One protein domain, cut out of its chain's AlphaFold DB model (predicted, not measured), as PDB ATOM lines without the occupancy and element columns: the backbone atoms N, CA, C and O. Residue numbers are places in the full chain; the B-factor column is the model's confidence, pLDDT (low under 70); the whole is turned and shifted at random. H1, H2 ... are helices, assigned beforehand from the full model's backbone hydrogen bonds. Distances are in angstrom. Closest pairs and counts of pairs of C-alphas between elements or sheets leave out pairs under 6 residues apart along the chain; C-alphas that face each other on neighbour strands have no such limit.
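AT A GLANCE: This is residues 22 to 71 of the 73 residues of the protein "General stress protein YciG" of Variovorax sp. Sphag1AA (UniProt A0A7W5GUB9). Two helices, the longer H2 and the shorter H1, make a wide open V with a broad base, their near ends joined by an unwound link, residues 40 to 47, and no core between them. The 50 printed residues hold two named helices, H1 then H2, and no named strand; the class is all helix. The whole is extended, with a radius of gyration of the C-alphas of 17.5 A, and only just flat, spanning 47 by 32 by 11 A.

HOW THE PARTS SIT: H2, residues 48 to 69, and H1, residues 23 to 39, are apart, with no C-alpha of one within 8 A of the other. Residues 44 to 71, of which 48 to 69 belong to H2, stand free. Residues 22 to 33, of which 23 to 33 belong to H1, and residues 36 to 41, of which 36 to 39 belong to H1, stand free too. In H1 and H2 every O i to N i+4 pair is within hydrogen-bond range.

IN THESE COORDINATES: H2 measures 32.1 A from C-alpha 48 at (-18.099, 39.017, 37.266) to C-alpha 69 at (-46.767, 51.649, 30.356). H1 measures 24.3 A, beginning with C-alpha 23 at (-22.331, 38.028, 5.379).

THE WHOLE: The two C-alphas farthest apart, of Lys 40 and Lys 71, are 49.6 A apart. The printed part has no cut, and the link from H1 to H2 is short. Residue 71 has pLDDT under 70.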
ATOM      1  N   ASP A  22     -19.474  39.070   1.580       89.44
ATOM      2  CA  ASP A  22     -20.495  38.084   1.951       89.44
ATOM      3  C   ASP A  22     -20.750  38.063   3.481       89.44
ATOM      4  O   ASP A  22     -19.782  38.093   4.253       89.44
ATOM      5  N   PRO A  23     -22.013  37.994   3.953       88.38
ATOM      6  CA  PRO A  23     -22.331  38.028   5.379       88.38
ATOM      7  C   PRO A  23     -21.688  36.916   6.214       88.38
ATOM      8  O   PRO A  23     -21.367  37.154   7.381       88.38
ATOM      9  N   ALA A  24     -21.500  35.711   5.670       90.00
ATOM     10  CA  ALA A  24     -20.825  34.636   6.393       90.00
ATOM     11  C   ALA A  24     -19.348  34.990   6.589       90.00
ATOM     12  O   ALA A  24     -18.846  34.974   7.714       90.00
ATOM     13  N   ARG A  25     -18.692  35.461   5.525       90.50
ATOM     14  CA  ARG A  25     -17.292  35.891   5.591       90.50
ATOM     15  C   ARG A  25     -17.082  37.102   6.508       90.50
ATOM     16  O   ARG A  25     -16.105  37.133   7.254       90.50
ATOM     17  N   GLN A  26     -18.000  38.071   6.514       94.38
ATOM     18  CA  GLN A  26     -17.966  39.193   7.464       94.38
ATOM     19  C   GLN A  26     -17.998  38.701   8.917       94.38
ATOM     20  O   GLN A  26     -17.217  39.162   9.749       94.38
ATOM     21  N   ARG A  27     -18.888  37.748   9.226       93.81
ATOM     22  CA  ARG A  27     -19.011  37.174  10.574       93.81
ATOM     23  C   ARG A  27     -17.740  36.460  11.000       93.81
ATOM     24  O   ARG A  27     -17.334  36.614  12.148       93.81
ATOM     25  N   ASP A  28     -17.119  35.703  10.106       95.25
ATOM     26  CA  ASP A  28     -15.909  34.954  10.440       95.25
ATOM     27  C   ASP A  28     -14.728  35.881  10.722       95.25
ATOM     28  O   ASP A  28     -14.066  35.725  11.747       95.25
ATOM     29  N   ILE A  29     -14.548  36.927   9.912       93.88
ATOM     30  CA  ILE A  29     -13.532  37.960  10.162       93.88
ATOM     31  C   ILE A  29     -13.815  38.701  11.480       93.88
ATOM     32  O   ILE A  29     -12.898  38.927  12.268       93.88
ATOM     33  N   ALA A  30     -15.073  39.056  11.761       94.38
ATOM     34  CA  ALA A  30     -15.437  39.713  13.018       94.38
ATOM     35  C   ALA A  30     -15.155  38.818  14.239       94.38
ATOM     36  O   ALA A  30     -14.633  39.289  15.251       94.38
ATOM     37  N   ARG A  31     -15.459  37.516  14.141       94.62
ATOM     38  CA  ARG A  31     -15.159  36.528  15.188       94.62
ATOM     39  C   ARG A  31     -13.661  36.385  15.410       94.62
ATOM     40  O   ARG A  31     -13.220  36.361  16.555       94.62
ATOM     41  N   GLU A  32     -12.884  36.287  14.337       95.62
ATOM     42  CA  GLU A  32     -11.430  36.175  14.417       95.62
ATOM     43  C   GLU A  32     -10.798  37.431  15.024       95.62
ATOM     44  O   GLU A  32      -9.997  37.311  15.948       95.62
ATOM     45  N   GLY A  33     -11.230  38.623  14.604       94.88
ATOM     46  CA  GLY A  33     -10.774  39.886  15.186       94.88
ATOM     47  C   GLY A  33     -11.079  39.996  16.682       94.88
ATOM     48  O   GLY A  33     -10.219  40.421  17.452       94.88
ATOM     49  N   GLY A  34     -12.265  39.552  17.108       92.62
ATOM     50  CA  GLY A  34     -12.638  39.501  18.524       92.62
ATOM     51  C   GLY A  34     -11.764  38.545  19.343       92.62
ATOM     52  O   GLY A  34     -11.290  38.921  20.414       92.62
ATOM     53  N   ARG A  35     -11.499  37.335  18.828       92.06
ATOM     54  CA  ARG A  35     -10.595  36.369  19.482       92.06
ATOM     55  C   ARG A  35      -9.179  36.917  19.591       92.06
ATOM     56  O   ARG A  35      -8.640  36.957  20.691       92.06
ATOM     57  N   ALA A  36      -8.638  37.439  18.494       92.69
ATOM     58  CA  ALA A  36      -7.298  38.006  18.470       92.69
ATOM     59  C   ALA A  36      -7.151  39.182  19.448       92.69
ATOM     60  O   ALA A  36      -6.108  39.331  20.078       92.69
ATOM     61  N   ALA A  37      -8.179  40.025  19.597       92.88
ATOM     62  CA  ALA A  37      -8.155  41.129  20.555       92.88
ATOM     63  C   ALA A  37      -8.122  40.644  22.014       92.88
ATOM     64  O   ALA A  37      -7.412  41.244  22.826       92.88
ATOM     65  N   HIS A  38      -8.849  39.564  22.327       87.62
ATOM     66  CA  HIS A  38      -8.798  38.897  23.630       87.62
ATOM     67  C   HIS A  38      -7.436  38.246  23.876       87.62
ATOM     68  O   HIS A  38      -6.823  38.505  24.904       87.62
ATOM     69  N   GLU A  39      -6.921  37.471  22.919       89.56
ATOM     70  CA  GLU A  39      -5.608  36.818  23.026       89.56
ATOM     71  C   GLU A  39      -4.470  37.830  23.216       89.56
ATOM     72  O   GLU A  39      -3.527  37.578  23.961       89.56
ATOM     73  N   LYS A  40      -4.565  39.001  22.574       92.12
ATOM     74  CA  LYS A  40      -3.583  40.090  22.697       92.12
ATOM     75  C   LYS A  40      -3.755  40.947  23.957       92.12
ATOM     76  O   LYS A  40      -2.963  41.864  24.152       92.12
ATOM     77  N   GLY A  41      -4.791  40.719  24.770       87.62
ATOM     78  CA  GLY A  41      -5.086  41.530  25.960       87.62
ATOM     79  C   GLY A  41      -5.513  42.972  25.655       87.62
ATOM     80  O   GLY A  41      -5.489  43.832  26.528       87.62
ATOM     81  N   THR A  42      -5.884  43.259  24.406       88.19
ATOM     82  CA  THR A  42      -6.405  44.575  23.988       88.19
ATOM     83  C   THR A  42      -7.920  44.691  24.150       88.19
ATOM     84  O   THR A  42      -8.466  45.790  24.081       88.19
ATOM     85  N   ALA A  43      -8.609  43.562  24.322       86.94
ATOM     86  CA  ALA A  43     -10.039  43.538  24.585       86.94
ATOM     87  C   ALA A  43     -10.344  43.915  26.041       86.94
ATOM     88  O   ALA A  43      -9.555  43.653  26.946       86.94
ATOM     89  N   HIS A  44     -11.530  44.488  26.265       83.44
ATOM     90  CA  HIS A  44     -12.066  44.681  27.612       83.44
ATOM     91  C   HIS A  44     -12.477  43.332  28.204       83.44
ATOM     92  O   HIS A  44     -13.299  42.618  27.623       83.44
ATOM     93  N   GLU A  45     -11.949  43.002  29.378       83.81
ATOM     94  CA  GLU A  45     -12.366  41.827  30.136       83.81
ATOM     95  C   GLU A  45     -13.444  42.218  31.143       83.81
ATOM     96  O   GLU A  45     -13.227  43.038  32.032       83.81
ATOM     97  N   PHE A  46     -14.630  41.625  31.015       82.75
ATOM     98  CA  PHE A  46     -15.693  41.851  31.985       82.75
ATOM     99  C   PHE A  46     -15.417  41.074  33.262       82.75
ATOM    100  O   PHE A  46     -15.420  39.840  33.274       82.75
ATOM    101  N   SER A  47     -15.284  41.796  34.369       89.50
ATOM    102  CA  SER A  47     -15.298  41.163  35.678       89.50
ATOM    103  C   SER A  47     -16.698  40.597  35.992       89.50
ATOM    104  O   SER A  47     -17.725  41.157  35.583       89.50
ATOM    105  N   PRO A  48     -16.805  39.526  36.804       91.69
ATOM    106  CA  PRO A  48     -18.099  39.017  37.266       91.69
ATOM    107  C   PRO A  48     -18.940  40.060  38.023       91.69
ATOM    108  O   PRO A  48     -20.164  39.942  38.113       91.69
ATOM    109  N   ALA A  49     -18.303  41.070  38.621       92.50
ATOM    110  CA  ALA A  49     -18.992  42.179  39.275       92.50
ATOM    111  C   ALA A  49     -19.672  43.102  38.251       92.50
ATOM    112  O   ALA A  49     -20.861  43.394  38.392       92.50
ATOM    113  N   GLU A  50     -18.963  43.488  37.188       91.12
ATOM    114  CA  GLU A  50     -19.509  44.323  36.113       91.12
ATOM    115  C   GLU A  50     -20.646  43.627  35.365       91.12
ATOM    116  O   GLU A  50     -21.688  44.240  35.130       91.12
ATOM    117  N   ALA A  51     -20.502  42.333  35.062       93.25
ATOM    118  CA  ALA A  51     -21.562  41.559  34.417       93.25
ATOM    119  C   ALA A  51     -22.855  41.559  35.255       93.25
ATOM    120  O   ALA A  51     -23.955  41.769  34.732       93.25
ATOM    121  N   ARG A  52     -22.730  41.395  36.581       94.88
ATOM    122  CA  ARG A  52     -23.866  41.464  37.513       94.88
ATOM    123  C   ARG A  52     -24.477  42.861  37.564       94.88
ATOM    124  O   ARG A  52     -25.699  42.976  37.483       94.88
ATOM    125  N   ALA A  53     -23.660  43.909  37.652       95.56
ATOM    126  CA  ALA A  53     -24.134  45.292  37.673       95.56
ATOM    127  C   ALA A  53     -24.889  45.661  36.383       95.56
ATOM    128  O   ALA A  53     -25.989  46.216  36.443       95.56
ATOM    129  N   ALA A  54     -24.354  45.287  35.218       95.12
ATOM    130  CA  ALA A  54     -25.004  45.495  33.927       95.12
ATOM    131  C   ALA A  54     -26.329  44.722  33.822       95.12
ATOM    132  O   ALA A  54     -27.344  45.275  33.388       95.12
ATOM    133  N   GLY A  55     -26.353  43.466  34.281       95.00
ATOM    134  CA  GLY A  55     -27.568  42.652  34.333       95.00
ATOM    135  C   GLY A  55     -28.650  43.253  35.235       95.00
ATOM    136  O   GLY A  55     -29.815  43.328  34.841       95.00
ATOM    137  N   LEU A  56     -28.270  43.740  36.420       96.94
ATOM    138  CA  LEU A  56     -29.177  44.444  37.331       96.94
ATOM    139  C   LEU A  56     -29.739  45.709  36.683       96.94
ATOM    140  O   LEU A  56     -30.957  45.876  36.648       96.94
ATOM    141  N   LYS A  57     -28.879  46.546  36.093       96.75
ATOM    142  CA  LYS A  57     -29.295  47.766  35.387       96.75
ATOM    143  C   LYS A  57     -30.291  47.463  34.266       96.75
ATOM    144  O   LYS A  57     -31.299  48.150  34.139       96.75
ATOM    145  N   SER A  58     -30.048  46.405  33.492       96.38
ATOM    146  CA  SER A  58     -30.969  45.947  32.445       96.38
ATOM    147  C   SER A  58     -32.343  45.566  33.010       96.38
ATOM    148  O   SER A  58     -33.369  46.021  32.501       96.38
ATOM    149  N   ARG A  59     -32.383  44.803  34.114       96.19
ATOM    150  CA  ARG A  59     -33.648  44.455  34.785       96.19
ATOM    151  C   ARG A  59     -34.381  45.679  35.325       96.19
ATOM    152  O   ARG A  59     -35.584  45.786  35.121       96.19
ATOM    153  N   MET A  60     -33.674  46.612  35.958       96.19
ATOM    154  CA  MET A  60     -34.288  47.842  36.472       96.19
ATOM    155  C   MET A  60     -34.893  48.682  35.346       96.19
ATOM    156  O   MET A  60     -36.026  49.138  35.467       96.19
ATOM    157  N   ASN A  61     -34.190  48.813  34.218       96.56
ATOM    158  CA  ASN A  61     -34.716  49.509  33.045       96.56
ATOM    159  C   ASN A  61     -35.976  48.838  32.484       96.56
ATOM    160  O   ASN A  61     -36.887  49.533  32.043       96.56
ATOM    161  N   ARG A  62     -36.044  47.501  32.498       95.00
ATOM    162  CA  ARG A  62     -37.241  46.762  32.076       95.00
ATOM    163  C   ARG A  62     -38.432  47.069  32.985       95.00
ATOM    164  O   ARG A  62     -39.467  47.489  32.483       95.00
ATOM    165  N   ILE A  63     -38.242  46.957  34.299       95.31
ATOM    166  CA  ILE A  63     -39.284  47.246  35.296       95.31
ATOM    167  C   ILE A  63     -39.758  48.702  35.174       95.31
ATOM    168  O   ILE A  63     -40.956  48.968  35.175       95.31
ATOM    169  N   ALA A  64     -38.834  49.651  35.008       93.00
ATOM    170  CA  ALA A  64     -39.174  51.062  34.834       93.00
ATOM    171  C   ALA A  64     -40.035  51.307  33.583       93.00
ATOM    172  O   ALA A  64     -40.984  52.087  33.629       93.00
ATOM    173  N   ARG A  65     -39.746  50.612  32.473       92.50
ATOM    174  CA  ARG A  65     -40.552  50.688  31.245       92.50
ATOM    175  C   ARG A  65     -41.938  50.076  31.418       92.50
ATOM    176  O   ARG A  65     -42.897  50.617  30.879       92.50
ATOM    177  N   GLU A  66     -42.051  48.963  32.133       89.19
ATOM    178  CA  GLU A  66     -43.335  48.304  32.417       89.19
ATOM    179  C   GLU A  66     -44.212  49.152  33.348       89.19
ATOM    180  O   GLU A  66     -45.420  49.248  33.142       89.19
ATOM    181  N   ALA A  67     -43.612  49.821  34.337       87.31
ATOM    182  CA  ALA A  67     -44.316  50.737  35.231       87.31
ATOM    183  C   ALA A  67     -44.789  52.017  34.520       87.31
ATOM    184  O   ALA A  67     -45.840  52.551  34.865       87.31
ATOM    185  N   ALA A  68     -44.035  52.508  33.531       85.31
ATOM    186  CA  ALA A  68     -44.448  53.648  32.713       85.31
ATOM    187  C   ALA A  68     -45.653  53.305  31.819       85.31
ATOM    188  O   ALA A  68     -46.605  54.073  31.768       85.31
ATOM    189  N   GLN A  69     -45.657  52.118  31.200       81.56
ATOM    190  CA  GLN A  69     -46.767  51.649  30.356       81.56
ATOM    191  C   GLN A  69     -48.079  51.455  31.134       81.56
ATOM    192  O   GLN A  69     -49.152  51.659  30.582       81.56
ATOM    193  N   GLN A  70     -48.008  51.107  32.423       71.00
ATOM    194  CA  GLN A  70     -49.185  50.952  33.290       71.00
ATOM    195  C   GLN A  70     -49.808  52.279  33.747       71.00
ATOM    196  O   GLN A  70     -50.898  52.267  34.306       71.00
ATOM    197  N   LYS A  71     -49.123  53.414  33.556       65.38
ATOM    198  CA  LYS A  71     -49.644  54.744  33.912       65.38
ATOM    199  C   LYS A  71     -50.307  55.479  32.742       65.38
ATOM    200  O   LYS A  71     -50.857  56.553  32.963       65.38
TER     201      LYS A  71